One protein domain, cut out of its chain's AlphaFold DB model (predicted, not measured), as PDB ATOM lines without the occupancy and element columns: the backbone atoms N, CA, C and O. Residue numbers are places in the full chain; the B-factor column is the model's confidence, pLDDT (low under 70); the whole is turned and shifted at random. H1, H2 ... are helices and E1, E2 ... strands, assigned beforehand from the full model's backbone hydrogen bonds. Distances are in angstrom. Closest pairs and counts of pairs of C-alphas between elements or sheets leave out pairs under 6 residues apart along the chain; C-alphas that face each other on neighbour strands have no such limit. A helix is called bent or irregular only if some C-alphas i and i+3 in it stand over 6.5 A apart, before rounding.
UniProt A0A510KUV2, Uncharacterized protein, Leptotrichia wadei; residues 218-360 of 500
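Overview. This is residues 218 to 360 of the 500 residues of an uncharacterized protein of Leptotrichia wadei (UniProt A0A510KUV2). A small antiparallel sheet of three strands has a helical hairpin, H2 and H3, packed over one face and a single helix, H6, over the other. From the end of H6 a long helical arm, H7 with H8 folded back along it, reaches away from the sheet, while H5 lies out beyond H6 at another corner, and residues 239 to 246, of which 245 and 246 belong to H2, stick out. The printed part has 143 residues, with eight named helices and three named strands in the order E1, E2, H1, H2, H3, E3, H4, H5, H6, H7, H8; the sheet's order is E1, E2, E3, and the class is mostly helix. The whole is loose, with a radius of gyration of the C-alphas of 18.1 A, and flat, spanning 52 by 51 by 23 A.

Arrangement. E1, residues 218 to 222, and E2, residues 227 to 233, form an antiparallel hairpin, with N 220 and O 229 2.8 A apart, within hydrogen-bond range. E2 is the inner strand, and E3, residues 277 to 283, is its other antiparallel neighbour, with N 228 and O 282 2.8 A apart. H1, residues 235 to 238, is not on the sheet, but only just, with 4 pairs of C-alphas within 10 A. H2, residues 245 to 260, is on the sheet at a height of 9.1 A and runs along the strands, at 8 degrees to E1 on the local plane; its closest C-alphas to E1 are those of Gln 259 and Lys 220, 6.8 A apart. H3, residues 263 to 272, lies on the same face, over E2 and E3, at a height of 9.3 A. H2 and H3 form a helical hairpin: they touch, H2 with residues 255 to 259 alone, and their closest C-alphas, of Lys 258 and Phe 266, are 4.7 A apart. They run opposite ways at a steep tilt of 36 degrees, only just past shallow. H6, residues 305 to 316, is on the opposite face at a height of 8.8 A, making three layers, helices on both faces of a sheet; its closest C-alphas to E1 are those of Lys 313 and Val 221, 6.3 A apart. H4, residues 284 to 287, only grazes the sheet. H5, residues 290 to 300, is close to H6 but not clearly touching, about perpendicular at 75 degrees, with the C-alphas of Cys 297 and Leu 308 closest at 7.3 A. H6 and H7, residues 318 to 342, touch only at the corner, Phe 314 and Glu 321 having the closest C-alphas, 5.4 A apart. H7 and H8, residues 345 to 359, form a helical hairpin and touch, opposite ways at a shallow tilt of 23 degrees; the C-alphas of Ser 335 and Tyr 347 are closest at 5.2 A. Every O i to N i+4 pair is within hydrogen-bond range in H2, H5 and H6, against 5 of 6 in H3, 20 of 21 in H7 and 2 of 11 in H8, where 9 of 12 O i to N i+3 pairs are within range; H1 and H4 are too short for an i+4 pair.

Along the chain. E1 begins at C-alpha 218, (9.153, 6.661, 39.129). E2 is 19.9 A long, E3 19.5 A, H2 22.2 A and H6 16.5 A. H7 is the longest helix, 35.7 A, and ends at C-alpha 342, (-13.795, -14.213, 20.992). H8, 24.5 A, ends at C-alpha 359, (11.938, -10.967, 36.613); it is irregular, but only just, with C-alphas 353 and 356 7.0 A apart.

Size, cuts and confidence. The two C-alphas farthest apart, of Ser 286 and Thr 342, are 52.7 A apart. The printed part has no cut, and no link is long. The mean pLDDT of the printed part is 89.1, and no printed residue is under 70.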
ATOM      1  N   ILE A 218       8.255   7.695  39.655       92.81
ATOM      2  CA  ILE A 218       9.153   6.661  39.129       92.81
ATOM      3  C   ILE A 218      10.322   6.522  40.096       92.81
ATOM      4  O   ILE A 218      10.872   7.517  40.572       92.81
ATOM      5  N   SER A 219      10.730   5.287  40.371       93.12
ATOM      6  CA  SER A 219      11.860   4.987  41.245       93.12
ATOM      7  C   SER A 219      12.845   4.008  40.618       93.12
ATOM      8  O   SER A 219      12.512   3.229  39.728       93.12
ATOM      9  N   LYS A 220      14.098   4.043  41.069       92.44
ATOM     10  CA  LYS A 220      15.177   3.161  40.620       92.44
ATOM     11  C   LYS A 220      16.067   2.793  41.798       92.44
ATOM     12  O   LYS A 220      16.440   3.645  42.606       92.44
ATOM     13  N   VAL A 221      16.463   1.525  41.847       91.56
ATOM     14  CA  VAL A 221      17.593   1.082  42.662       91.56
ATOM     15  C   VAL A 221      18.843   1.072  41.787       91.56
ATOM     16  O   VAL A 221      18.904   0.354  40.793       91.56
ATOM     17  N   ILE A 222      19.838   1.873  42.158       89.62
ATOM     18  CA  ILE A 222      21.150   1.930  41.509       89.62
ATOM     19  C   ILE A 222      22.088   1.016  42.295       89.62
ATOM     20  O   ILE A 222      22.607   1.398  43.350       89.62
ATOM     21  N   ASP A 223      22.270  -0.205  41.795       85.06
ATOM     22  CA  ASP A 223      22.956  -1.286  42.511       85.06
ATOM     23  C   ASP A 223      24.422  -0.957  42.827       85.06
ATOM     24  O   ASP A 223      24.857  -1.092  43.972       85.06
ATOM     25  N   GLU A 224      25.168  -0.430  41.847       84.62
ATOM     26  CA  GLU A 224      26.591  -0.089  41.998       84.62
ATOM     27  C   GLU A 224      26.836   0.908  43.135       84.62
ATOM     28  O   GLU A 224      27.808   0.799  43.884       84.62
ATOM     29  N   LYS A 225      25.923   1.872  43.292       85.75
ATOM     30  CA  LYS A 225      26.003   2.912  44.323       85.75
ATOM     31  C   LYS A 225      25.256   2.534  45.605       85.75
ATOM     32  O   LYS A 225      25.372   3.255  46.594       85.75
ATOM     33  N   LYS A 226      24.483   1.439  45.593       89.25
ATOM     34  CA  LYS A 226      23.538   1.042  46.652       89.25
ATOM     35  C   LYS A 226      22.598   2.186  47.038       89.25
ATOM     36  O   LYS A 226      22.394   2.461  48.220       89.25
ATOM     37  N   ILE A 227      22.046   2.864  46.038       92.31
ATOM     38  CA  ILE A 227      21.158   4.018  46.220       92.31
ATOM     39  C   ILE A 227      19.759   3.656  45.745       92.31
ATOM     40  O   ILE A 227      19.594   3.061  44.684       92.31
ATOM     41  N   PHE A 228      18.762   4.065  46.515       94.31
ATOM     42  CA  PHE A 228      17.396   4.205  46.046       94.31
ATOM     43  C   PHE A 228      17.151   5.666  45.679       94.31
ATOM     44  O   PHE A 228      17.517   6.577  46.425       94.31
ATOM     45  N   LEU A 229      16.575   5.876  44.503       94.56
ATOM     46  CA  LEU A 229      16.255   7.187  43.969       94.56
ATOM     47  C   LEU A 229      14.823   7.156  43.450       94.56
ATOM     48  O   LEU A 229      14.494   6.298  42.634       94.56
ATOM     49  N   SER A 230      13.993   8.096  43.878       94.81
ATOM     50  CA  SER A 230      12.667   8.313  43.311       94.81
ATOM     51  C   SER A 230      12.478   9.762  42.887       94.81
ATOM     52  O   SER A 230      13.109  10.693  43.403       94.81
ATOM     53  N   ALA A 231      11.610   9.932  41.900       94.50
ATOM     54  CA  ALA A 231      11.145  11.210  41.412       94.50
ATOM     55  C   ALA A 231       9.625  11.188  41.364       94.50
ATOM     56  O   ALA A 231       9.033  10.369  40.663       94.50
ATOM     57  N   THR A 232       9.016  12.106  42.105       92.69
ATOM     58  CA  THR A 232       7.568  12.312  42.138       92.69
ATOM     59  C   THR A 232       7.256  13.656  41.502       92.69
ATOM     60  O   THR A 232       7.937  14.641  41.793       92.69
ATOM     61  N   LEU A 233       6.236  13.732  40.653       90.50
ATOM     62  CA  LEU A 233       5.765  15.009  40.126       90.50
ATOM     63  C   LEU A 233       5.341  15.932  41.265       90.50
ATOM     64  O   LEU A 233       4.632  15.541  42.196       90.50
ATOM     65  N   LYS A 234       5.792  17.179  41.183       88.81
ATOM     66  CA  LYS A 234       5.402  18.231  42.109       88.81
ATOM     67  C   LYS A 234       3.952  18.613  41.883       88.81
ATOM     68  O   LYS A 234       3.484  18.701  40.749       88.81
ATOM     69  N   THR A 235       3.258  18.889  42.981       82.69
ATOM     70  CA  THR A 235       1.865  19.336  42.902       82.69
ATOM     71  C   THR A 235       1.794  20.698  42.215       82.69
ATOM     72  O   THR A 235       0.952  20.883  41.354       82.69
ATOM     73  N   GLU A 236       2.760  21.584  42.461       83.31
ATOM     74  CA  GLU A 236       2.872  22.897  41.818       83.31
ATOM     75  C   GLU A 236       3.031  22.800  40.290       83.31
ATOM     76  O   GLU A 236       2.501  23.624  39.544       83.31
ATOM     77  N   TYR A 237       3.733  21.768  39.809       84.06
ATOM     78  CA  TYR A 237       3.866  21.506  38.377       84.06
ATOM     79  C   TYR A 237       2.537  21.034  37.777       84.06
ATOM     80  O   TYR A 237       2.102  21.565  36.761       84.06
ATOM     81  N   ILE A 238       1.856  20.096  38.443       79.12
ATOM     82  CA  ILE A 238       0.522  19.631  38.031       79.12
ATOM     83  C   ILE A 238      -0.476  20.799  38.039       79.12
ATOM     84  O   ILE A 238      -1.339  20.878  37.178       79.12
ATOM     85  N   GLU A 239      -0.349  21.733  38.978       75.81
ATOM     86  CA  GLU A 239      -1.235  22.891  39.142       75.81
ATOM     87  C   GLU A 239      -1.010  24.024  38.139       75.81
ATOM     88  O   GLU A 239      -1.803  24.965  38.098       75.81
ATOM     89  N   SER A 240       0.050  23.956  37.337       75.88
ATOM     90  CA  SER A 240       0.402  25.030  36.413       75.88
ATOM     91  C   SER A 240      -0.610  25.161  35.266       75.88
ATOM     92  O   SER A 240      -1.046  24.170  34.674       75.88
ATOM     93  N   ASP A 241      -0.962  26.405  34.923       70.50
ATOM     94  CA  ASP A 241      -1.881  26.704  33.823       70.50
ATOM     95  C   ASP A 241      -1.378  26.095  32.505       70.50
ATOM     96  O   ASP A 241      -0.264  26.362  32.054       70.50
ATOM     97  N   GLY A 242      -2.228  25.288  31.868       71.25
ATOM     98  CA  GLY A 242      -1.942  24.660  30.577       71.25
ATOM     99  C   GLY A 242      -1.311  23.268  30.643       71.25
ATOM    100  O   GLY A 242      -1.184  22.655  29.589       71.25
ATOM    101  N   ILE A 243      -0.977  22.743  31.827       77.88
ATOM    102  CA  ILE A 243      -0.545  21.347  31.979       77.88
ATOM    103  C   ILE A 243      -1.764  20.421  31.888       77.88
ATOM    104  O   ILE A 243      -2.708  20.542  32.669       77.88
ATOM    105  N   GLY A 244      -1.766  19.515  30.907       75.69
ATOM    106  CA  GLY A 244      -2.746  18.433  30.772       75.69
ATOM    107  C   GLY A 244      -2.159  17.054  31.091       75.69
ATOM    108  O   GLY A 244      -0.952  16.900  31.285       75.69
ATOM    109  N   ILE A 245      -2.992  16.009  31.064       76.06
ATOM    110  CA  ILE A 245      -2.550  14.614  31.248       76.06
ATOM    111  C   ILE A 245      -1.564  14.230  30.148       76.06
ATOM    112  O   ILE A 245      -0.616  13.496  30.403       76.06
ATOM    113  N   LYS A 246      -1.732  14.748  28.924       78.44
ATOM    114  CA  LYS A 246      -0.771  14.508  27.837       78.44
ATOM    115  C   LYS A 246       0.634  15.021  28.174       78.44
ATOM    116  O   LYS A 246       1.612  14.335  27.871       78.44
ATOM    117  N   ASP A 247       0.739  16.195  28.790       83.94
ATOM    118  CA  ASP A 247       2.024  16.771  29.199       83.94
ATOM    119  C   ASP A 247       2.624  15.985  30.363       83.94
ATOM    120  O   ASP A 247       3.821  15.690  30.354       83.94
ATOM    121  N   ILE A 248       1.780  15.565  31.313       84.69
ATOM    122  CA  ILE A 248       2.165  14.667  32.407       84.69
ATOM    123  C   ILE A 248       2.717  13.352  31.843       84.69
ATOM    124  O   ILE A 248       3.846  12.986  32.153       84.69
ATOM    125  N   ASN A 249       1.977  12.677  30.963       84.88
ATOM    126  CA  ASN A 249       2.388  11.412  30.357       84.88
ATOM    127  C   ASN A 249       3.676  11.559  29.551       84.88
ATOM    128  O   ASN A 249       4.562  10.724  29.679       84.88
ATOM    129  N   SER A 250       3.817  12.630  28.767       89.12
ATOM    130  CA  SER A 250       5.046  12.876  27.997       89.12
ATOM    131  C   SER A 250       6.244  13.095  28.927       89.12
ATOM    132  O   SER A 250       7.294  12.488  28.742       89.12
ATOM    133  N   THR A 251       6.062  13.891  29.983       91.81
ATOM    134  CA  THR A 251       7.092  14.159  30.998       91.81
ATOM    135  C   THR A 251       7.504  12.888  31.741       91.81
ATOM    136  O   THR A 251       8.690  12.648  31.972       91.81
ATOM    137  N   MET A 252       6.538  12.042  32.096       92.44
ATOM    138  CA  MET A 252       6.806  10.775  32.773       92.44
ATOM    139  C   MET A 252       7.422   9.737  31.837       92.44
ATOM    140  O   MET A 252       8.288   8.984  32.276       92.44
ATOM    141  N   GLN A 253       7.038   9.720  30.558       92.44
ATOM    142  CA  GLN A 253       7.637   8.862  29.534       92.44
ATOM    143  C   GLN A 253       9.116   9.205  29.339       92.44
ATOM    144  O   GLN A 253       9.960   8.312  29.377       92.44
ATOM    145  N   GLU A 254       9.452  10.492  29.221       94.12
ATOM    146  CA  GLU A 254      10.849  10.933  29.157       94.12
ATOM    147  C   GLU A 254      11.632  10.497  30.403       94.12
ATOM    148  O   GLU A 254      12.745   9.979  30.290       94.12
ATOM    149  N   LEU A 255      11.049  10.661  31.597       94.75
ATOM    150  CA  LEU A 255      11.663  10.231  32.852       94.75
ATOM    151  C   LEU A 255      11.890   8.704  32.890       94.75
ATOM    152  O   LEU A 255      12.962   8.261  33.310       94.75
ATOM    153  N   PHE A 256      10.921   7.908  32.429       92.81
ATOM    154  CA  PHE A 256      11.014   6.447  32.329       92.81
ATOM    155  C   PHE A 256      12.111   6.004  31.351       92.81
ATOM    156  O   PHE A 256      12.897   5.103  31.644       92.81
ATOM    157  N   GLU A 257      12.245   6.682  30.213       93.25
ATOM    158  CA  GLU A 257      13.344   6.432  29.280       93.25
ATOM    159  C   GLU A 257      14.707   6.682  29.937       93.25
ATOM    160  O   GLU A 257      15.633   5.891  29.751       93.25
ATOM    161  N   LYS A 258      14.839   7.729  30.767       94.25
ATOM    162  CA  LYS A 258      16.089   7.994  31.508       94.25
ATOM    163  C   LYS A 258      16.343   6.986  32.622       94.25
ATOM    164  O   LYS A 258      17.498   6.672  32.899       94.25
ATOM    165  N   GLN A 259      15.293   6.456  33.248       91.12
ATOM    166  CA  GLN A 259      15.393   5.383  34.241       91.12
ATOM    167  C   GLN A 259      16.025   4.117  33.637       91.12
ATOM    168  O   GLN A 259      16.904   3.509  34.258       91.12
ATOM    169  N   ASN A 260      15.609   3.764  32.416       85.25
ATOM    170  CA  ASN A 260      16.108   2.614  31.656       85.25
ATOM    171  C   ASN A 260      17.431   2.884  30.918       85.25
ATOM    172  O   ASN A 260      18.051   1.952  30.404       85.25
ATOM    173  N   GLY A 261      17.864   4.146  30.868       84.75
ATOM    174  CA  GLY A 261      19.161   4.570  30.353       84.75
ATOM    175  C   GLY A 261      20.319   4.302  31.322       84.75
ATOM    176  O   GLY A 261      20.247   3.458  32.222       84.75
ATOM    177  N   LYS A 262      21.422   5.038  31.140       81.69
ATOM    178  CA  LYS A 262      22.603   4.922  32.015       81.69
ATOM    179  C   LYS A 262      22.281   5.368  33.444       81.69
ATOM    180  O   LYS A 262      21.420   6.212  33.675       81.69
ATOM    181  N   ASP A 263      23.009   4.833  34.421       73.88
ATOM    182  CA  ASP A 263      22.712   5.035  35.847       73.88
ATOM    183  C   ASP A 263      22.734   6.493  36.322       73.88
ATOM    184  O   ASP A 263      22.087   6.826  37.314       73.88
ATOM    185  N   ASP A 264      23.454   7.376  35.636       85.69
ATOM    186  CA  ASP A 264      23.503   8.804  35.934       85.69
ATOM    187  C   ASP A 264      22.476   9.641  35.156       85.69
ATOM    188  O   ASP A 264      22.195  10.764  35.570       85.69
ATOM    189  N   GLU A 265      21.895   9.125  34.069       92.00
ATOM    190  CA  GLU A 265      20.924   9.858  33.242       92.00
ATOM    191  C   GLU A 265      19.636  10.145  34.009       92.00
ATOM    192  O   GLU A 265      19.138  11.271  33.962       92.00
ATOM    193  N   PHE A 266      19.142   9.164  34.768       93.06
ATOM    194  CA  PHE A 266      17.955   9.325  35.605       93.06
ATOM    195  C   PHE A 266      18.145  10.450  36.629       93.06
ATOM    196  O   PHE A 266      17.351  11.385  36.686       93.06
ATOM    197  N   GLU A 267      19.248  10.417  37.385       93.50
ATOM    198  CA  GLU A 267      19.537  11.430  38.403       93.50
ATOM    199  C   GLU A 267      19.734  12.828  37.791       93.50
ATOM    200  O   GLU A 267      19.132  13.794  38.260       93.50
ATOM    201  N   LYS A 268      20.510  12.929  36.704       94.50
ATOM    202  CA  LYS A 268      20.766  14.196  36.000       94.50
ATOM    203  C   LYS A 268      19.502  14.813  35.415       94.50
ATOM    204  O   LYS A 268      19.362  16.037  35.440       94.50
ATOM    205  N   TYR A 269      18.600  13.998  34.872       95.69
ATOM    206  CA  TYR A 269      17.343  14.487  34.317       95.69
ATOM    207  C   TYR A 269      16.449  15.068  35.411       95.69
ATOM    208  O   TYR A 269      15.915  16.162  35.230       95.69
ATOM    209  N   ILE A 270      16.351  14.391  36.561       95.50
ATOM    210  CA  ILE A 270      15.601  14.889  37.723       95.50
ATOM    211  C   ILE A 270      16.193  16.217  38.207       95.50
ATOM    212  O   ILE A 270      15.453  17.173  38.419       95.50
ATOM    213  N   ASP A 271      17.521  16.303  38.332       95.62
ATOM    214  CA  ASP A 271      18.196  17.522  38.798       95.62
ATOM    215  C   ASP A 271      17.996  18.698  37.823       95.62
ATOM    216  O   ASP A 271      17.770  19.833  38.248       95.62
ATOM    217  N   SER A 272      18.007  18.421  36.514       96.88
ATOM    218  CA  SER A 272      17.778  19.420  35.458       96.88
ATOM    219  C   SER A 272      16.313  19.859  35.338       96.88
ATOM    220  O   SER A 272      16.050  20.928  34.799       96.88
ATOM    221  N   ASN A 273      15.371  19.055  35.841       96.19
ATOM    222  CA  ASN A 273      13.929  19.324  35.854       96.19
ATOM    223  C   ASN A 273      13.408  19.424  37.301       96.19
ATOM    224  O   ASN A 273      12.331  18.924  37.642       96.19
ATOM    225  N   SER A 274      14.201  20.032  38.187       95.38
ATOM    226  CA  SER A 274      13.867  20.160  39.610       95.38
ATOM    227  C   SER A 274      12.651  21.053  39.874       95.38
ATOM    228  O   SER A 274      12.072  20.995  40.955       95.38
ATOM    229  N   ASP A 275      12.223  21.854  38.901       93.38
ATOM    230  CA  ASP A 275      10.943  22.562  38.883       93.38
ATOM    231  C   ASP A 275       9.746  21.602  38.776       93.38
ATOM    232  O   ASP A 275       8.711  21.857  39.390       93.38
ATOM    233  N   LYS A 276       9.906  20.465  38.085       93.88
ATOM    234  CA  LYS A 276       8.844  19.470  37.853       93.88
ATOM    235  C   LYS A 276       8.820  18.357  38.891       93.88
ATOM    236  O   LYS A 276       7.748  17.870  39.246       93.88
ATOM    237  N   PHE A 277       9.988  17.943  39.380       95.25
ATOM    238  CA  PHE A 277      10.118  16.740  40.202       95.25
ATOM    239  C   PHE A 277      10.593  17.025  41.624       95.25
ATOM    240  O   PHE A 277      11.534  17.782  41.871       95.25
ATOM    241  N   LYS A 278       9.971  16.340  42.581       94.94
ATOM    242  CA  LYS A 278      10.497  16.128  43.923       94.94
ATOM    243  C   LYS A 278      11.400  14.896  43.886       94.94
ATOM    244  O   LYS A 278      10.931  13.799  43.596       94.94
ATOM    245  N   LYS A 279      12.681  15.090  44.193       95.94
ATOM    246  CA  LYS A 279      13.697  14.034  44.271       95.94
ATOM    247  C   LYS A 279      13.809  13.501  45.698       95.94
ATOM    248  O   LYS A 279      14.009  14.289  46.621       95.94
ATOM    249  N   GLU A 280      13.765  12.185  45.871       95.25
ATOM    250  CA  GLU A 280      14.106  11.514  47.133       95.25
ATOM    251  C   GLU A 280      15.248  10.532  46.884       95.25
ATOM    252  O   GLU A 280      15.225   9.756  45.929       95.25
ATOM    253  N   LYS A 281      16.290  10.604  47.715       94.69
ATOM    254  CA  LYS A 281      17.522   9.833  47.542       94.69
ATOM    255  C   LYS A 281      17.964   9.262  48.875       94.69
ATOM    256  O   LYS A 281      18.257  10.015  49.801       94.69
ATOM    257  N   GLU A 282      18.090   7.943  48.938       93.94
ATOM    258  CA  GLU A 282      18.470   7.228  50.151       93.94
ATOM    259  C   GLU A 282      19.538   6.171  49.865       93.94
ATOM    260  O   GLU A 282      19.567   5.542  48.807       93.94
ATOM    261  N   TYR A 283      20.438   5.957  50.826       92.56
ATOM    262  CA  TYR A 283      21.430   4.888  50.747       92.56
ATOM    263  C   TYR A 283      20.844   3.603  51.323       92.56
ATOM    264  O   TYR A 283      20.512   3.534  52.507       92.56
ATOM    265  N   ILE A 284      20.789   2.551  50.510       88.75
ATOM    266  CA  ILE A 284      20.242   1.242  50.889       88.75
ATOM    267  C   ILE A 284      21.000   0.662  52.076       88.75
ATOM    268  O   ILE A 284      20.390   0.058  52.947       88.75
ATOM    269  N   THR A 285      22.312   0.877  52.160       85.25
ATOM    270  CA  THR A 285      23.138   0.417  53.286       85.25
ATOM    271  C   THR A 285      22.817   1.126  54.603       85.25
ATOM    272  O   THR A 285      23.010   0.541  55.672       85.25
ATOM    273  N   SER A 286      22.303   2.358  54.542       84.56
ATOM    274  CA  SER A 286      21.817   3.101  55.709       84.56
ATOM    275  C   SER A 286      20.460   2.579  56.185       84.56
ATOM    276  O   SER A 286      20.224   2.519  57.391       84.56
ATOM    277  N   LEU A 287      19.595   2.159  55.257       82.69
ATOM    278  CA  LEU A 287      18.274   1.588  55.555       82.69
ATOM    279  C   LEU A 287      18.378   0.130  56.022       82.69
ATOM    280  O   LEU A 287      17.807  -0.274  57.035       82.69
ATOM    281  N   TYR A 288      19.172  -0.658  55.304       85.38
ATOM    282  CA  TYR A 288      19.324  -2.091  55.480       85.38
ATOM    283  C   TYR A 288      20.800  -2.464  55.569       85.38
ATOM    284  O   TYR A 288      21.577  -2.340  54.624       85.38
ATOM    285  N   LYS A 289      21.189  -3.033  56.712       86.00
ATOM    286  CA  LYS A 289      22.519  -3.636  56.861       86.00
ATOM    287  C   LYS A 289      22.685  -4.774  55.852       86.00
ATOM    288  O   LYS A 289      21.754  -5.554  55.658       86.00
ATOM    289  N   GLU A 290      23.892  -4.979  55.325       85.81
ATOM    290  CA  GLU A 290      24.172  -6.097  54.402       85.81
ATOM    291  C   GLU A 290      23.742  -7.459  54.960       85.81
ATOM    292  O   GLU A 290      23.233  -8.310  54.237       85.81
ATOM    293  N   ASN A 291      23.918  -7.675  56.267       89.06
ATOM    294  CA  ASN A 291      23.476  -8.907  56.912       89.06
ATOM    295  C   ASN A 291      21.944  -9.070  56.865       89.06
ATOM    296  O   ASN A 291      21.451 -10.187  56.772       89.06
ATOM    297  N   THR A 292      21.179  -7.977  56.912       91.56
ATOM    298  CA  THR A 292      19.722  -8.010  56.718       91.56
ATOM    299  C   THR A 292      19.381  -8.438  55.290       91.56
ATOM    300  O   THR A 292      18.566  -9.342  55.123       91.56
ATOM    301  N   ILE A 293      20.070  -7.878  54.289       90.12
ATOM    302  CA  ILE A 293      19.908  -8.241  52.869       90.12
ATOM    303  C   ILE A 293      20.256  -9.727  52.633       90.12
ATOM    304  O   ILE A 293      19.515 -10.473  52.002       90.12
ATOM    305  N   LYS A 294      21.340 -10.224  53.238       91.00
ATOM    306  CA  LYS A 294      21.702 -11.651  53.161       91.00
ATOM    307  C   LYS A 294      20.633 -12.559  53.782       91.00
ATOM    308  O   LYS A 294      20.374 -13.648  53.268       91.00
ATOM    309  N   LYS A 295      20.002 -12.131  54.883       94.06
ATOM    310  CA  LYS A 295      18.927 -12.894  55.537       94.06
ATOM    311  C   LYS A 295      17.665 -12.966  54.683       94.06
ATOM    312  O   LYS A 295      17.122 -14.059  54.575       94.06
ATOM    313  N   ILE A 296      17.232 -11.858  54.071       92.25
ATOM    314  CA  ILE A 296      16.061 -11.856  53.177       92.25
ATOM    315  C   ILE A 296      16.310 -12.767  51.965       92.25
ATOM    316  O   ILE A 296      15.505 -13.663  51.721       92.25
ATOM    317  N   CYS A 297      17.474 -12.673  51.303       91.38
ATOM    318  CA  CYS A 297      17.810 -13.568  50.187       91.38
ATOM    319  C   CYS A 297      17.762 -15.043  50.595       91.38
ATOM    320  O   CYS A 297      17.166 -15.867  49.906       91.38
ATOM    321  N   LYS A 298      18.336 -15.382  51.759       92.75
ATOM    322  CA  LYS A 298      18.315 -16.753  52.280       92.75
ATOM    323  C   LYS A 298      16.901 -17.223  52.633       92.75
ATOM    324  O   LYS A 298      16.566 -18.367  52.344       92.75
ATOM    325  N   LYS A 299      16.094 -16.375  53.282       91.62
ATOM    326  CA  LYS A 299      14.738 -16.719  53.737       91.62
ATOM    327  C   LYS A 299      13.813 -16.999  52.553       91.62
ATOM    328  O   LYS A 299      13.128 -18.019  52.556       91.62
ATOM    329  N   TYR A 300      13.847 -16.138  51.540       89.62
ATOM    330  CA  TYR A 300      12.934 -16.199  50.396       89.62
ATOM    331  C   TYR A 300      13.526 -16.872  49.158       89.62
ATOM    332  O   TYR A 300      12.856 -16.957  48.136       89.62
ATOM    333  N   LYS A 301      14.749 -17.410  49.264       89.44
ATOM    334  CA  LYS A 301      15.472 -18.072  48.166       89.44
ATOM    335  C   LYS A 301      15.634 -17.161  46.939       89.44
ATOM    336  O   LYS A 301      15.557 -17.632  45.811       89.44
ATOM    337  N   ILE A 302      15.884 -15.873  47.170       87.44
ATOM    338  CA  ILE A 302      16.179 -14.904  46.109       87.44
ATOM    339  C   ILE A 302      17.624 -15.142  45.669       87.44
ATOM    340  O   ILE A 302      18.559 -14.874  46.432       87.44
ATOM    341  N   VAL A 303      17.793 -15.704  44.473       82.69
ATOM    342  CA  VAL A 303      19.108 -16.041  43.898       82.69
ATOM    343  C   VAL A 303      19.552 -14.992  42.881       82.69
ATOM    344  O   VAL A 303      20.733 -14.656  42.817       82.69
ATOM    345  N   GLU A 304      18.616 -14.458  42.099       80.62
ATOM    346  CA  GLU A 304      18.919 -13.492  41.050       80.62
ATOM    347  C   GLU A 304      19.040 -12.073  41.603       80.62
ATOM    348  O   GLU A 304      18.202 -11.612  42.380       80.62
ATOM    349  N   ASN A 305      20.069 -11.341  41.158       84.88
ATOM    350  CA  ASN A 305      20.266  -9.955  41.584       84.88
ATOM    351  C   ASN A 305      19.083  -9.068  41.175       84.88
ATOM    352  O   ASN A 305      18.670  -8.210  41.944       84.88
ATOM    353  N   LYS A 306      18.494  -9.300  39.994       85.81
ATOM    354  CA  LYS A 306      17.321  -8.543  39.531       85.81
ATOM    355  C   LYS A 306      16.143  -8.689  40.493       85.81
ATOM    356  O   LYS A 306      15.621  -7.673  40.935       85.81
ATOM    357  N   ASP A 307      15.800  -9.912  40.892       87.06
ATOM    358  CA  ASP A 307      14.712 -10.167  41.846       87.06
ATOM    359  C   ASP A 307      14.974  -9.493  43.209       87.06
ATOM    360  O   ASP A 307      14.076  -8.899  43.808       87.06
ATOM    361  N   LEU A 308      16.233  -9.462  43.671       89.50
ATOM    362  CA  LEU A 308      16.608  -8.694  44.862       89.50
ATOM    363  C   LEU A 308      16.383  -7.185  44.675       89.50
ATOM    364  O   LEU A 308      15.831  -6.540  45.567       89.50
ATOM    365  N   LEU A 309      16.808  -6.608  43.549       89.75
ATOM    366  CA  LEU A 309      16.639  -5.177  43.277       89.75
ATOM    367  C   LEU A 309      15.156  -4.794  43.204       89.75
ATOM    368  O   LEU A 309      14.772  -3.787  43.798       89.75
ATOM    369  N   TYR A 310      14.326  -5.620  42.565       89.50
ATOM    370  CA  TYR A 310      12.869  -5.452  42.554       89.50
ATOM    371  C   TYR A 310      12.263  -5.591  43.952       89.50
ATOM    372  O   TYR A 310      11.445  -4.768  44.346       89.50
ATOM    373  N   THR A 311      12.719  -6.554  44.754       91.56
ATOM    374  CA  THR A 311      12.268  -6.715  46.147       91.56
ATOM    375  C   THR A 311      12.592  -5.482  46.995       91.56
ATOM    376  O   THR A 311      11.754  -5.007  47.762       91.56
ATOM    377  N   LEU A 312      13.809  -4.942  46.861       92.38
ATOM    378  CA  LEU A 312      14.217  -3.717  47.553       92.38
ATOM    379  C   LEU A 312      13.386  -2.523  47.087       92.38
ATOM    380  O   LEU A 312      12.914  -1.757  47.922       92.38
ATOM    381  N   LYS A 313      13.166  -2.395  45.774       92.56
ATOM    382  CA  LYS A 313      12.314  -1.357  45.192       92.56
ATOM    383  C   LYS A 313      10.879  -1.456  45.713       92.56
ATOM    384  O   LYS A 313      10.357  -0.448  46.160       92.56
ATOM    385  N   PHE A 314      10.290  -2.652  45.781       93.25
ATOM    386  CA  PHE A 314       8.955  -2.881  46.347       93.25
ATOM    387  C   PHE A 314       8.853  -2.434  47.810       93.25
ATOM    388  O   PHE A 314       7.863  -1.829  48.206       93.25
ATOM    389  N   CYS A 315       9.884  -2.686  48.621       93.19
ATOM    390  CA  CYS A 315       9.895  -2.247  50.020       93.19
ATOM    391  C   CYS A 315      10.063  -0.726  50.170       93.19
ATOM    392  O   CYS A 315       9.595  -0.157  51.147       93.19
ATOM    393  N   LEU A 316      10.767  -0.073  49.241       93.44
ATOM    394  CA  LEU A 316      11.065   1.364  49.296       93.44
ATOM    395  C   LEU A 316      10.032   2.223  48.552       93.44
ATOM    396  O   LEU A 316       9.894   3.408  48.839       93.44
ATOM    397  N   ASP A 317       9.295   1.626  47.618       92.81
ATOM    398  CA  ASP A 317       8.292   2.275  46.781       92.81
ATOM    399  C   ASP A 317       7.075   1.372  46.541       92.81
ATOM    400  O   ASP A 317       6.703   1.057  45.409       92.81
ATOM    401  N   ILE A 318       6.446   0.936  47.633       92.12
ATOM    402  CA  ILE A 318       5.275   0.056  47.566       92.12
ATOM    403  C   ILE A 318       4.124   0.670  46.755       92.12
ATOM    404  O   ILE A 318       3.420  -0.059  46.064       92.12
ATOM    405  N   GLU A 319       3.953   1.994  46.806       88.50
ATOM    406  CA  GLU A 319       2.920   2.739  46.070       88.50
ATOM    407  C   GLU A 319       3.017   2.482  44.559       88.50
ATOM    408  O   GLU A 319       2.032   2.131  43.908       88.50
ATOM    409  N   THR A 320       4.216   2.592  43.987       88.81
ATOM    410  CA  THR A 320       4.422   2.328  42.560       88.81
ATOM    411  C   THR A 320       4.362   0.830  42.270       88.81
ATOM    412  O   THR A 320       3.623   0.397  41.383       88.81
ATOM    413  N   GLU A 321       5.101   0.019  43.029       91.12
ATOM    414  CA  GLU A 321       5.306  -1.387  42.673       91.12
ATOM    415  C   GLU A 321       4.055  -2.246  42.884       91.12
ATOM    416  O   GLU A 321       3.744  -3.096  42.049       91.12
ATOM    417  N   LEU A 322       3.288  -2.021  43.958       92.44
ATOM    418  CA  LEU A 322       2.038  -2.750  44.169       92.44
ATOM    419  C   LEU A 322       0.957  -2.300  43.175       92.44
ATOM    420  O   LEU A 322       0.225  -3.151  42.676       92.44
ATOM    421  N   SER A 323       0.900  -1.010  42.823       90.62
ATOM    422  CA  SER A 323       0.011  -0.497  41.767       90.62
ATOM    423  C   SER A 323       0.301  -1.177  40.423       90.62
ATOM    424  O   SER A 323      -0.617  -1.686  39.777       90.62
ATOM    425  N   ASN A 324       1.579  -1.327  40.057       90.00
ATOM    426  CA  ASN A 324       1.986  -2.065  38.858       90.00
ATOM    427  C   ASN A 324       1.601  -3.553  38.922       90.00
ATOM    428  O   ASN A 324       1.058  -4.085  37.956       90.00
ATOM    429  N   CYS A 325       1.775  -4.217  40.071       92.94
ATOM    430  CA  CYS A 325       1.362  -5.616  40.229       92.94
ATOM    431  C   CYS A 325      -0.169  -5.800  40.120       92.94
ATOM    432  O   CYS A 325      -0.641  -6.789  39.555       92.94
ATOM    433  N   ILE A 326      -0.969  -4.863  40.646       94.44
ATOM    434  CA  ILE A 326      -2.437  -4.883  40.496       94.44
ATOM    435  C   ILE A 326      -2.810  -4.656  39.025       94.44
ATOM    436  O   ILE A 326      -3.683  -5.346  38.496       94.44
ATOM    437  N   PHE A 327      -2.125  -3.736  38.342       92.44
ATOM    438  CA  PHE A 327      -2.329  -3.477  36.918       92.44
ATOM    439  C   PHE A 327      -1.996  -4.706  36.064       92.44
ATOM    440  O   PHE A 327      -2.769  -5.062  35.179       92.44
ATOM    441  N   HIS A 328      -0.922  -5.427  36.385       93.19
ATOM    442  CA  HIS A 328      -0.608  -6.703  35.750       93.19
ATOM    443  C   HIS A 328      -1.784  -7.685  35.848       93.19
ATOM    444  O   HIS A 328      -2.188  -8.278  34.848       93.19
ATOM    445  N   MET A 329      -2.373  -7.841  37.040       95.00
ATOM    446  CA  MET A 329      -3.547  -8.705  37.232       95.00
ATOM    447  C   MET A 329      -4.764  -8.214  36.439       95.00
ATOM    448  O   MET A 329      -5.530  -9.034  35.932       95.00
ATOM    449  N   SER A 330      -4.930  -6.895  36.305       93.50
ATOM    450  CA  SER A 330      -5.986  -6.266  35.502       93.50
ATOM    451  C   SER A 330      -5.895  -6.693  34.033       93.50
ATOM    452  O   SER A 330      -6.836  -7.283  33.500       93.50
ATOM    453  N   ILE A 331      -4.722  -6.511  33.418       91.75
ATOM    454  CA  ILE A 331      -4.449  -6.868  32.016       91.75
ATOM    455  C   ILE A 331      -4.545  -8.371  31.782       91.75
ATOM    456  O   ILE A 331      -5.101  -8.807  30.769       91.75
ATOM    457  N   LEU A 332      -4.024  -9.167  32.718       94.12
ATOM    458  CA  LEU A 332      -4.149 -10.617  32.687       94.12
ATOM    459  C   LEU A 332      -5.624 -11.022  32.607       94.12
ATOM    460  O   LEU A 332      -6.032 -11.736  31.691       94.12
ATOM    461  N   ASN A 333      -6.432 -10.529  33.546       94.06
ATOM    462  CA  ASN A 333      -7.839 -10.875  33.651       94.06
ATOM    463  C   ASN A 333      -8.644 -10.392  32.432       94.06
ATOM    464  O   ASN A 333      -9.424 -11.160  31.871       94.06
ATOM    465  N   GLU A 334      -8.418  -9.153  31.980       90.81
ATOM    466  CA  GLU A 334      -9.027  -8.585  30.768       90.81
ATOM    467  C   GLU A 334      -8.729  -9.451  29.535       90.81
ATOM    468  O   GLU A 334      -9.642  -9.865  28.818       90.81
ATOM    469  N   SER A 335      -7.456  -9.790  29.321       91.38
ATOM    470  CA  SER A 335      -7.013 -10.569  28.161       91.38
ATOM    471  C   SER A 335      -7.608 -11.978  28.158       91.38
ATOM    472  O   SER A 335      -8.024 -12.472  27.109       91.38
ATOM    473  N   ILE A 336      -7.712 -12.616  29.332       92.00
ATOM    474  CA  ILE A 336      -8.364 -13.923  29.477       92.00
ATOM    475  C   ILE A 336      -9.853 -13.813  29.139       92.00
ATOM    476  O   ILE A 336     -10.346 -14.608  28.340       92.00
ATOM    477  N   ILE A 337     -10.566 -12.833  29.703       89.06
ATOM    478  CA  ILE A 337     -11.994 -12.610  29.434       89.06
ATOM    479  C   ILE A 337     -12.239 -12.458  27.929       89.06
ATOM    480  O   ILE A 337     -13.086 -13.154  27.363       89.06
ATOM    481  N   GLU A 338     -11.500 -11.568  27.269       87.56
ATOM    482  CA  GLU A 338     -11.710 -11.268  25.854       87.56
ATOM    483  C   GLU A 338     -11.315 -12.442  24.946       87.56
ATOM    484  O   GLU A 338     -12.055 -12.775  24.012       87.56
ATOM    485  N   TYR A 339     -10.230 -13.156  25.266       90.06
ATOM    486  CA  TYR A 339      -9.871 -14.391  24.568       90.06
ATOM    487  C   TYR A 339     -10.934 -15.481  24.749       90.06
ATOM    488  O   TYR A 339     -11.293 -16.173  23.795       90.06
ATOM    489  N   LEU A 340     -11.484 -15.653  25.954       87.81
ATOM    490  CA  LEU A 340     -12.522 -16.655  26.197       87.81
ATOM    491  C   LEU A 340     -13.801 -16.360  25.405       87.81
ATOM    492  O   LEU A 340     -14.392 -17.308  24.881       87.81
ATOM    493  N   LYS A 341     -14.171 -15.080  25.265       82.94
ATOM    494  CA  LYS A 341     -15.330 -14.616  24.485       82.94
ATOM    495  C   LYS A 341     -15.153 -14.784  22.975       82.94
ATOM    496  O   LYS A 341     -16.086 -15.206  22.300       82.94
ATOM    497  N   THR A 342     -13.993 -14.401  22.444       85.25
ATOM    498  CA  THR A 342     -13.795 -14.213  20.992       85.25
ATOM    499  C   THR A 342     -12.953 -15.301  20.337       85.25
ATOM    500  O   THR A 342     -13.104 -15.545  19.143       85.25
ATOM    501  N   LYS A 343     -12.079 -15.955  21.111       88.06
ATOM    502  CA  LYS A 343     -10.993 -16.826  20.631       88.06
ATOM    503  C   LYS A 343      -9.991 -16.123  19.710       88.06
ATOM    504  O   LYS A 343      -9.280 -16.794  18.970       88.06
ATOM    505  N   ASP A 344      -9.912 -14.796  19.775       88.88
ATOM    506  CA  ASP A 344      -8.948 -14.010  19.008       88.88
ATOM    507  C   ASP A 344      -7.567 -14.013  19.693       88.88
ATOM    508  O   ASP A 344      -7.407 -13.542  20.823       88.88
ATOM    509  N   GLU A 345      -6.560 -14.543  18.993       91.12
ATOM    510  CA  GLU A 345      -5.158 -14.594  19.433       91.12
ATOM    511  C   GLU A 345      -4.560 -13.201  19.682       91.12
ATOM    512  O   GLU A 345      -3.635 -13.072  20.483       91.12
ATOM    513  N   GLY A 346      -5.118 -12.141  19.087       89.38
ATOM    514  CA  GLY A 346      -4.714 -10.764  19.366       89.38
ATOM    515  C   GLY A 346      -4.811 -10.400  20.851       89.38
ATOM    516  O   GLY A 346      -3.972  -9.648  21.347       89.38
ATOM    517  N   TYR A 347      -5.767 -10.974  21.593       88.81
ATOM    518  CA  TYR A 347      -5.863 -10.784  23.046       88.81
ATOM    519  C   TYR A 347      -4.808 -11.571  23.824       88.81
ATOM    520  O   TYR A 347      -4.387 -11.120  24.885       88.81
ATOM    521  N   LEU A 348      -4.327 -12.703  23.302       90.81
ATOM    522  CA  LEU A 348      -3.185 -13.394  23.905       90.81
ATOM    523  C   LEU A 348      -1.897 -12.607  23.689       90.81
ATOM    524  O   LEU A 348      -1.083 -12.515  24.603       90.81
ATOM    525  N   GLU A 349      -1.714 -11.989  22.522       91.00
ATOM    526  CA  GLU A 349      -0.516 -11.190  22.249       91.00
ATOM    527  C   GLU A 349      -0.422  -9.916  23.101       91.00
ATOM    528  O   GLU A 349       0.693  -9.479  23.394       91.00
ATOM    529  N   ARG A 350      -1.545  -9.377  23.600       88.44
ATOM    530  CA  ARG A 350      -1.536  -8.296  24.610       88.44
ATOM    531  C   ARG A 350      -0.801  -8.689  25.890       88.44
ATOM    532  O   ARG A 350      -0.182  -7.838  26.517       88.44
ATOM    533  N   LEU A 351      -0.793  -9.975  26.250       91.56
ATOM    534  CA  LEU A 351      -0.075 -10.452  27.435       91.56
ATOM    535  C   LEU A 351       1.442 -10.235  27.332       91.56
ATOM    536  O   LEU A 351       2.113 -10.255  28.355       91.56
ATOM    537  N   ASN A 352       2.002  -9.984  26.138       91.44
ATOM    538  CA  ASN A 352       3.419  -9.624  26.006       91.44
ATOM    539  C   ASN A 352       3.794  -8.351  26.774       91.44
ATOM    540  O   ASN A 352       4.955  -8.221  27.154       91.44
ATOM    541  N   GLU A 353       2.840  -7.447  27.019       87.06
ATOM    542  CA  GLU A 353       3.050  -6.256  27.855       87.06
ATOM    543  C   GLU A 353       3.485  -6.634  29.281       87.06
ATOM    544  O   GLU A 353       4.195  -5.876  29.925       87.06
ATOM    545  N   LEU A 354       3.136  -7.837  29.742       90.25
ATOM    546  CA  LEU A 354       3.416  -8.329  31.091       90.25
ATOM    547  C   LEU A 354       4.785  -9.007  31.234       90.25
ATOM    548  O   LEU A 354       5.146  -9.445  32.326       90.25
ATOM    549  N   LYS A 355       5.562  -9.115  30.147       89.81
ATOM    550  CA  LYS A 355       6.889  -9.753  30.175       89.81
ATOM    551  C   LYS A 355       7.897  -9.001  31.040       89.81
ATOM    552  O   LYS A 355       8.851  -9.606  31.522       89.81
ATOM    553  N   GLU A 356       7.691  -7.701  31.256       83.75
ATOM    554  CA  GLU A 356       8.547  -6.897  32.134       83.75
ATOM    555  C   GLU A 356       8.549  -7.396  33.587       83.75
ATOM    556  O   GLU A 356       9.550  -7.239  34.285       83.75
ATOM    557  N   ASP A 357       7.480  -8.078  34.006       86.81
ATOM    558  CA  ASP A 357       7.288  -8.568  35.369       86.81
ATOM    559  C   ASP A 357       7.813  -9.998  35.599       86.81
ATOM    560  O   ASP A 357       7.855 -10.465  36.740       86.81
ATOM    561  N   GLU A 358       8.271 -10.704  34.553       86.38
ATOM    562  CA  GLU A 358       8.790 -12.082  34.670       86.38
ATOM    563  C   GLU A 358      10.001 -12.192  35.618       86.38
ATOM    564  O   GLU A 358      10.288 -13.255  36.171       86.38
ATOM    565  N   VAL A 359      10.692 -11.072  35.841       79.12
ATOM    566  CA  VAL A 359      11.938 -10.967  36.613       79.12
ATOM    567  C   VAL A 359      11.760 -10.999  38.133       79.12
ATOM    568  O   VAL A 359      12.765 -11.071  38.841       79.12
ATOM    569  N   SER A 360      10.530 -10.921  38.662       76.69
ATOM    570  CA  SER A 360      10.316 -10.932  40.115       76.69
ATOM    571  C   SER A 360       9.057 -11.699  40.540       76.69
ATOM    572  O   SER A 360       8.042 -11.124  40.928       76.69
TER     573      SER A 360